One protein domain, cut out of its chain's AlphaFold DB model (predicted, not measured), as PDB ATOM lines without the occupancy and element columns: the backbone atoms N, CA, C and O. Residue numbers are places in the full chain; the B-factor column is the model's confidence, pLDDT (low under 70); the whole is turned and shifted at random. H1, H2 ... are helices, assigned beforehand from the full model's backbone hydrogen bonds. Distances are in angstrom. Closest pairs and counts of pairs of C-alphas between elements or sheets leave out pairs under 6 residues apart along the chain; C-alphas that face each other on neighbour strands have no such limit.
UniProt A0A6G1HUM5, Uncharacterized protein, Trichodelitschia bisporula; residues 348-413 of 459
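Overview. This is residues 348 to 413 of the 459 residues of an uncharacterized protein of Trichodelitschia bisporula (UniProt A0A6G1HUM5). The printed part has little regular structure: looping chain makes most of it, with two short helices, H1 and H2, one after the other along one side, near each other but not in one line, and the longer H3 across from them. A long loop, residues 348 to 367, leads into H1. The 66 residues, with three named helices in the order H1, H2, H3 and no named strand, are all helix by class, though the named elements hold only 22 residues; the whole is compact, with a radius of gyration of the C-alphas of 11.8 A and spans of 30 by 26 by 20 A.

Along the chain. Find C-alpha 368 at (349.258, 285.073, 168.589); there H1 begins, residues 368 to 373. H2 is residues 376 to 380. H3, residues 392 to 402, runs 15.2 A to C-alpha 402 at (337.818, 280.327, 179.922).

Arrangement. Look at Leu 371 and Gln 377: their C-alphas, 7.4 A apart, are the closest of H1 and H2, which are close but not clearly touching. H3 is apart from H1, and only just apart from H2, at 8.2 A. In H1, H2 and H3 every O i to N i+4 pair is within hydrogen-bond range.

Size, cuts and confidence. The C-alphas of Asp 365 and Ala 390 are the two farthest apart, at 30.7 A. The printed part has no cut; the link H1 to H2 is tight, and H2 to H3 is long, with 11 residues. The model's pLDDT is under 70 at residues 348 to 357, 365 to 366 and 405 to 413.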
ATOM      1  N   GLU A 348     342.767 270.111 167.225       60.09
ATOM      2  CA  GLU A 348     343.985 270.297 166.419       60.09
ATOM      3  C   GLU A 348     343.710 270.400 164.911       60.09
ATOM      4  O   GLU A 348     344.439 271.075 164.193       60.09
ATOM      5  N   ASP A 349     342.618 269.778 164.469       57.12
ATOM      6  CA  ASP A 349     342.110 269.736 163.090       57.12
ATOM      7  C   ASP A 349     340.812 270.549 162.906       57.12
ATOM      8  O   ASP A 349     340.141 270.435 161.881       57.12
ATOM      9  N   VAL A 350     340.484 271.440 163.852       55.22
ATOM     10  CA  VAL A 350     339.660 272.611 163.509       55.22
ATOM     11  C   VAL A 350     340.578 273.535 162.704       55.22
ATOM     12  O   VAL A 350     341.569 273.997 163.272       55.22
ATOM     13  N   PRO A 351     340.313 273.772 161.403       47.28
ATOM     14  CA  PRO A 351     341.235 274.505 160.545       47.28
ATOM     15  C   PRO A 351     341.465 275.908 161.095       47.28
ATOM     16  O   PRO A 351     340.520 276.584 161.518       47.28
ATOM     17  N   ASP A 352     342.732 276.314 161.111       49.53
ATOM     18  CA  ASP A 352     343.141 277.537 161.782       49.53
ATOM     19  C   ASP A 352     342.492 278.752 161.110       49.53
ATOM     20  O   ASP A 352     342.603 278.954 159.903       49.53
ATOM     21  N   VAL A 353     341.779 279.529 161.926       52.81
ATOM     22  CA  VAL A 353     341.158 280.819 161.607       52.81
ATOM     23  C   VAL A 353     340.343 280.881 160.293       52.81
ATOM     24  O   VAL A 353     340.857 281.227 159.230       52.81
ATOM     25  N   ILE A 354     339.015 280.681 160.362       50.75
ATOM     26  CA  ILE A 354     338.104 280.879 159.210       50.75
ATOM     27  C   ILE A 354     338.167 282.345 158.736       50.75
ATOM     28  O   ILE A 354     337.488 283.218 159.280       50.75
ATOM     29  N   GLY A 355     338.991 282.615 157.719       56.16
ATOM     30  CA  GLY A 355     339.150 283.937 157.108       56.16
ATOM     31  C   GLY A 355     339.672 285.023 158.057       56.16
ATOM     32  O   GLY A 355     339.218 286.159 157.964       56.16
ATOM     33  N   GLY A 356     340.566 284.689 158.995       61.75
ATOM     34  CA  GLY A 356     341.126 285.668 159.942       61.75
ATOM     35  C   GLY A 356     340.230 286.006 161.147       61.75
ATOM     36  O   GLY A 356     340.613 286.823 161.974       61.75
ATOM     37  N   LEU A 357     339.054 285.381 161.287       69.88
ATOM     38  CA  LEU A 357     338.150 285.586 162.427       69.88
ATOM     39  C   LEU A 357     338.523 284.767 163.670       69.88
ATOM     40  O   LEU A 357     338.690 283.547 163.600       69.88
ATOM     41  N   CYS A 358     338.544 285.418 164.835       75.19
ATOM     42  CA  CYS A 358     338.827 284.766 166.112       75.19
ATOM     43  C   CYS A 358     337.806 283.652 166.431       75.19
ATOM     44  O   CYS A 358     336.597 283.890 166.385       75.19
ATOM     45  N   PRO A 359     338.244 282.448 166.849       73.31
ATOM     46  CA  PRO A 359     337.324 281.373 167.231       73.31
ATOM     47  C   PRO A 359     336.469 281.678 168.482       73.31
ATOM     48  O   PRO A 359     335.511 280.954 168.756       73.31
ATOM     49  N   PHE A 360     336.799 282.729 169.246       75.94
ATOM     50  CA  PHE A 360     336.176 283.064 170.537       75.94
ATOM     51  C   PHE A 360     335.513 284.450 170.598       75.94
ATOM     52  O   PHE A 360     334.784 284.719 171.558       75.94
ATOM     53  N   CYS A 361     335.770 285.327 169.624       75.50
ATOM     54  CA  CYS A 361     335.254 286.695 169.583       75.50
ATOM     55  C   CYS A 361     335.099 287.212 168.143       75.50
ATOM     56  O   CYS A 361     335.223 286.460 167.181       75.50
ATOM     57  N   ASP A 362     334.827 288.509 168.000       73.12
ATOM     58  CA  ASP A 362     334.597 289.171 166.714       73.12
ATOM     59  C   ASP A 362     335.831 289.861 166.101       73.12
ATOM     60  O   ASP A 362     335.695 290.571 165.105       73.12
ATOM     61  N   ALA A 363     337.032 289.651 166.653       72.44
ATOM     62  CA  ALA A 363     338.270 290.164 166.068       72.44
ATOM     63  C   ALA A 363     338.572 289.505 164.709       72.44
ATOM     64  O   ALA A 363     338.461 288.287 164.559       72.44
ATOM     65  N   THR A 364     338.980 290.324 163.737       70.94
ATOM     66  CA  THR A 364     339.372 289.940 162.364       70.94
ATOM     67  C   THR A 364     340.890 289.857 162.167       70.94
ATOM     68  O   THR A 364     341.350 289.719 161.038       70.94
ATOM     69  N   ASP A 365     341.658 290.027 163.242       66.50
ATOM     70  CA  ASP A 365     343.120 290.101 163.239       66.50
ATOM     71  C   ASP A 365     343.645 289.188 164.357       66.50
ATOM     72  O   ASP A 365     343.768 289.573 165.523       66.50
ATOM     73  N   VAL A 366     343.801 287.903 164.028       68.19
ATOM     74  CA  VAL A 366     344.086 286.826 164.993       68.19
ATOM     75  C   VAL A 366     345.591 286.650 165.141       68.19
ATOM     76  O   VAL A 366     346.191 285.668 164.715       68.19
ATOM     77  N   ASP A 367     346.194 287.649 165.771       74.06
ATOM     78  CA  ASP A 367     347.591 287.627 166.183       74.06
ATOM     79  C   ASP A 367     347.791 286.634 167.354       74.06
ATOM     80  O   ASP A 367     346.897 286.445 168.188       74.06
ATOM     81  N   GLU A 368     348.977 286.030 167.495       71.25
ATOM     82  CA  GLU A 368     349.258 285.073 168.589       71.25
ATOM     83  C   GLU A 368     349.002 285.693 169.979       71.25
ATOM     84  O   GLU A 368     348.506 285.037 170.902       71.25
ATOM     85  N   LYS A 369     349.262 287.000 170.108       75.88
ATOM     86  CA  LYS A 369     348.982 287.799 171.312       75.88
ATOM     87  C   LYS A 369     347.495 287.788 171.670       75.88
ATOM     88  O   LYS A 369     347.156 287.628 172.838       75.88
ATOM     89  N   HIS A 370     346.615 287.900 170.679       81.25
ATOM     90  CA  HIS A 370     345.170 287.894 170.881       81.25
ATOM     91  C   HIS A 370     344.656 286.498 171.284       81.25
ATOM     92  O   HIS A 370     343.824 286.351 172.185       81.25
ATOM     93  N   LEU A 371     345.236 285.434 170.718       76.62
ATOM     94  CA  LEU A 371     344.997 284.066 171.195       76.62
ATOM     95  C   LEU A 371     345.484 283.865 172.646       76.62
ATOM     96  O   LEU A 371     344.864 283.109 173.404       76.62
ATOM     97  N   ALA A 372     346.545 284.559 173.072       79.62
ATOM     98  CA  ALA A 372     347.009 284.553 174.460       79.62
ATOM     99  C   ALA A 372     346.067 285.312 175.420       79.62
ATOM    100  O   ALA A 372     345.839 284.820 176.527       79.62
ATOM    101  N   GLU A 373     345.441 286.422 175.007       79.69
ATOM    102  CA  GLU A 373     344.378 287.103 175.781       79.69
ATOM    103  C   GLU A 373     343.202 286.159 176.065       79.69
ATOM    104  O   GLU A 373     342.739 286.033 177.202       79.69
ATOM    105  N   HIS A 374     342.783 285.414 175.039       80.62
ATOM    106  CA  HIS A 374     341.790 284.348 175.151       80.62
ATOM    107  C   HIS A 374     342.306 283.094 175.872       80.62
ATOM    108  O   HIS A 374     341.548 282.140 176.019       80.62
ATOM    109  N   ARG A 375     343.564 283.041 176.332       83.00
ATOM    110  CA  ARG A 375     344.185 281.868 176.985       83.00
ATOM    111  C   ARG A 375     344.096 280.586 176.150       83.00
ATOM    112  O   ARG A 375     344.025 279.481 176.696       83.00
ATOM    113  N   TYR A 376     344.110 280.716 174.823       81.19
ATOM    114  CA  TYR A 376     344.044 279.591 173.888       81.19
ATOM    115  C   TYR A 376     345.111 278.539 174.213       81.19
ATOM    116  O   TYR A 376     344.775 277.371 174.402       81.19
ATOM    117  N   GLN A 377     346.364 278.972 174.398       78.25
ATOM    118  CA  GLN A 377     347.488 278.085 174.708       78.25
ATOM    119  C   GLN A 377     347.347 277.396 176.076       78.25
ATOM    120  O   GLN A 377     347.620 276.201 176.180       78.25
ATOM    121  N   GLU A 378     346.821 278.078 177.110       83.00
ATOM    122  CA  GLU A 378     346.514 277.416 178.392       83.00
ATOM    123  C   GLU A 378     345.518 276.263 178.198       83.00
ATOM    124  O   GLU A 378     345.574 275.278 178.935       83.00
ATOM    125  N   CYS A 379     344.563 276.387 177.270       84.69
ATOM    126  CA  CYS A 379     343.584 275.339 176.992       84.69
ATOM    127  C   CYS A 379     344.122 274.267 176.035       84.69
ATOM    128  O   CYS A 379     343.854 273.089 176.261       84.69
ATOM    129  N   ARG A 380     344.907 274.636 175.013       83.44
ATOM    130  CA  ARG A 380     345.544 273.692 174.077       83.44
ATOM    131  C   ARG A 380     346.563 272.785 174.772       83.44
ATOM    132  O   ARG A 380     346.596 271.600 174.474       83.44
ATOM    133  N   ALA A 381     347.296 273.293 175.763       82.19
ATOM    134  CA  ALA A 381     348.268 272.524 176.547       82.19
ATOM    135  C   ALA A 381     347.657 271.524 177.561       82.19
ATOM    136  O   ALA A 381     348.396 270.861 178.288       82.19
ATOM    137  N   LYS A 382     346.323 271.416 177.664       84.75
ATOM    138  CA  LYS A 382     345.650 270.411 178.511       84.75
ATOM    139  C   LYS A 382     345.350 269.146 177.693       84.75
ATOM    140  O   LYS A 382     345.002 269.272 176.521       84.75
ATOM    141  N   PRO A 383     345.414 267.939 178.285       81.12
ATOM    142  CA  PRO A 383     345.088 266.710 177.566       81.12
ATOM    143  C   PRO A 383     343.621 266.724 177.114       81.12
ATOM    144  O   PRO A 383     342.756 267.294 177.786       81.12
ATOM    145  N   GLU A 384     343.331 266.107 175.967       78.94
ATOM    146  CA  GLU A 384     342.033 266.242 175.291       78.94
ATOM    147  C   GLU A 384     340.833 265.783 176.145       78.94
ATOM    148  O   GLU A 384     339.775 266.406 176.095       78.94
ATOM    149  N   GLU A 385     341.027 264.825 177.055       80.25
ATOM    150  CA  GLU A 385     340.050 264.412 178.081       80.25
ATOM    151  C   GLU A 385     339.507 265.552 178.974       80.25
ATOM    152  O   GLU A 385     338.456 265.407 179.594       80.25
ATOM    153  N   HIS A 386     340.206 266.688 179.072       80.06
ATOM    154  CA  HIS A 386     339.777 267.874 179.826       80.06
ATOM    155  C   HIS A 386     339.196 268.986 178.930       80.06
ATOM    156  O   HIS A 386     338.816 270.048 179.431       80.06
ATOM    157  N   ARG A 387     339.139 268.746 177.613       84.31
ATOM    158  CA  ARG A 387     338.690 269.676 176.559       84.31
ATOM    159  C   ARG A 387     337.512 269.132 175.745       84.31
ATOM    160  O   ARG A 387     336.823 269.911 175.090       84.31
ATOM    161  N   VAL A 388     337.301 267.815 175.778       84.62
ATOM    162  CA  VAL A 388     336.136 267.104 175.241       84.62
ATOM    163  C   VAL A 388     334.928 267.329 176.143       84.62
ATOM    164  O   VAL A 388     334.947 267.041 177.339       84.62
ATOM    165  N   PHE A 389     333.831 267.768 175.538       81.88
ATOM    166  CA  PHE A 389     332.535 267.912 176.186       81.88
ATOM    167  C   PHE A 389     331.486 267.025 175.515       81.88
ATOM    168  O   PHE A 389     331.462 266.852 174.297       81.88
ATOM    169  N   ALA A 390     330.561 266.486 176.311       76.44
ATOM    170  CA  ALA A 390     329.512 265.596 175.811       76.44
ATOM    171  C   ALA A 390     328.388 266.342 175.062       76.44
ATOM    172  O   ALA A 390     327.520 265.703 174.471       76.44
ATOM    173  N   ARG A 391     328.346 267.682 175.139       77.06
ATOM    174  CA  ARG A 391     327.278 268.537 174.593       77.06
ATOM    175  C   ARG A 391     327.799 269.919 174.189       77.06
ATOM    176  O   ARG A 391     328.593 270.505 174.928       77.06
ATOM    177  N   LYS A 392     327.211 270.501 173.132       79.38
ATOM    178  CA  LYS A 392     327.417 271.903 172.701       79.38
ATOM    179  C   LYS A 392     327.289 272.893 173.866       79.38
ATOM    180  O   LYS A 392     328.102 273.805 173.972       79.38
ATOM    181  N   ASP A 393     326.343 272.683 174.788       83.00
ATOM    182  CA  ASP A 393     326.122 273.568 175.950       83.00
ATOM    183  C   ASP A 393     327.307 273.600 176.927       83.00
ATOM    184  O   ASP A 393     327.596 274.634 177.521       83.00
ATOM    185  N   GLN A 394     327.987 272.464 177.108       85.81
ATOM    186  CA  GLN A 394     329.123 272.335 178.022       85.81
ATOM    187  C   GLN A 394     330.371 273.002 177.431       85.81
ATOM    188  O   GLN A 394     331.028 273.768 178.132       85.81
ATOM    189  N   LEU A 395     330.628 272.808 176.129       84.25
ATOM    190  CA  LEU A 395     331.646 273.568 175.393       84.25
ATOM    191  C   LEU A 395     331.329 275.074 175.415       84.25
ATOM    192  O   LEU A 395     332.189 275.886 175.734       84.25
ATOM    193  N   THR A 396     330.070 275.449 175.174       82.44
ATOM    194  CA  THR A 396     329.598 276.845 175.238       82.44
ATOM    195  C   THR A 396     329.817 277.459 176.625       82.44
ATOM    196  O   THR A 396     330.245 278.606 176.733       82.44
ATOM    197  N   GLN A 397     329.549 276.713 177.702       86.69
ATOM    198  CA  GLN A 397     329.812 277.154 179.073       86.69
ATOM    199  C   GLN A 397     331.314 277.283 179.353       86.69
ATOM    200  O   GLN A 397     331.729 278.260 179.973       86.69
ATOM    201  N   HIS A 398     332.122 276.328 178.888       87.31
ATOM    202  CA  HIS A 398     333.576 276.369 179.009       87.31
ATOM    203  C   HIS A 398     334.163 277.598 178.304       87.31
ATOM    204  O   HIS A 398     334.904 278.351 178.930       87.31
ATOM    205  N   ILE A 399     333.761 277.864 177.057       84.75
ATOM    206  CA  ILE A 399     334.213 279.025 176.278       84.75
ATOM    207  C   ILE A 399     333.867 280.336 176.987       84.75
ATOM    208  O   ILE A 399     334.763 281.149 177.212       84.75
ATOM    209  N   ARG A 400     332.627 280.501 177.471       83.88
ATOM    210  CA  ARG A 400     332.243 281.659 178.306       83.88
ATOM    211  C   ARG A 400     333.100 281.794 179.572       83.88
ATOM    212  O   ARG A 400     333.350 282.898 180.021       83.88
ATOM    213  N   GLN A 401     333.543 280.696 180.186       85.25
ATOM    214  CA  GLN A 401     334.287 280.733 181.456       85.25
ATOM    215  C   GLN A 401     335.815 280.797 181.315       85.25
ATOM    216  O   GLN A 401     336.491 281.079 182.307       85.25
ATOM    217  N   LYS A 402     336.367 280.474 180.140       83.00
ATOM    218  CA  LYS A 402     337.818 280.327 179.922       83.00
ATOM    219  C   LYS A 402     338.388 281.189 178.810       83.00
ATOM    220  O   LYS A 402     339.544 281.580 178.933       83.00
ATOM    221  N   HIS A 403     337.583 281.512 177.805       83.31
ATOM    222  CA  HIS A 403     338.019 282.248 176.626       83.31
ATOM    223  C   HIS A 403     337.336 283.621 176.525       83.31
ATOM    224  O   HIS A 403     338.029 284.618 176.357       83.31
ATOM    225  N   SER A 404     336.014 283.707 176.724       73.00
ATOM    226  CA  SER A 404     335.237 284.948 176.527       73.00
ATOM    227  C   SER A 404     334.275 285.247 177.693       73.00
ATOM    228  O   SER A 404     333.062 285.089 177.543       73.00
ATOM    229  N   PRO A 405     334.784 285.683 178.866       65.38
ATOM    230  CA  PRO A 405     333.964 285.983 180.049       65.38
ATOM    231  C   PRO A 405     333.149 287.280 179.963       65.38
ATOM    232  O   PRO A 405     332.175 287.422 180.698       65.38
ATOM    233  N   ASN A 406     333.531 288.203 179.072       63.84
ATOM    234  CA  ASN A 406     333.007 289.572 179.018       63.84
ATOM    235  C   ASN A 406     332.325 289.917 177.675       63.84
ATOM    236  O   ASN A 406     332.217 291.094 177.348       63.84
ATOM    237  N   GLN A 407     331.926 288.929 176.865       62.84
ATOM    238  CA  GLN A 407     331.329 289.166 175.541       62.84
ATOM    239  C   GLN A 407     329.969 288.489 175.373       62.84
ATOM    240  O   GLN A 407     329.732 287.395 175.895       62.84
ATOM    241  N   ASP A 408     329.083 289.145 174.621       53.06
ATOM    242  CA  ASP A 408     327.706 288.705 174.446       53.06
ATOM    243  C   ASP A 408     327.572 287.485 173.536       53.06
ATOM    244  O   ASP A 408     328.200 287.324 172.491       53.06
ATOM    245  N   THR A 409     326.744 286.555 173.997       53.34
ATOM    246  CA  THR A 409     326.953 285.137 173.679       53.34
ATOM    247  C   THR A 409     326.147 284.619 172.488       53.34
ATOM    248  O   THR A 409     326.057 283.406 172.294       53.34
ATOM    249  N   GLU A 410     325.554 285.516 171.701       52.34
ATOM    250  CA  GLU A 410     324.661 285.176 170.585       52.34
ATOM    251  C   GLU A 410     325.429 284.754 169.322       52.34
ATOM    252  O   GLU A 410     325.037 283.791 168.661       52.34
ATOM    253  N   ARG A 411     326.598 285.351 169.037       53.41
ATOM    254  CA  ARG A 411     327.451 284.939 167.898       53.41
ATOM    255  C   ARG A 411     328.132 283.573 168.064       53.41
ATOM    256  O   ARG A 411     328.712 283.048 167.113       53.41
ATOM    257  N   MET A 412     327.967 282.939 169.226       54.50
ATOM    258  CA  MET A 412     328.437 281.584 169.539       54.50
ATOM    259  C   MET A 412     327.731 280.473 168.723       54.50
ATOM    260  O   MET A 412     328.020 279.289 168.898       54.50
ATOM    261  N   GLY A 413     326.803 280.819 167.819       51.12
ATOM    262  CA  GLY A 413     326.154 279.878 166.898       51.12
ATOM    263  C   GLY A 413     327.145 279.048 166.068       51.12
ATOM    264  O   GLY A 413     326.979 277.827 165.982       51.12
TER     265      GLY A 413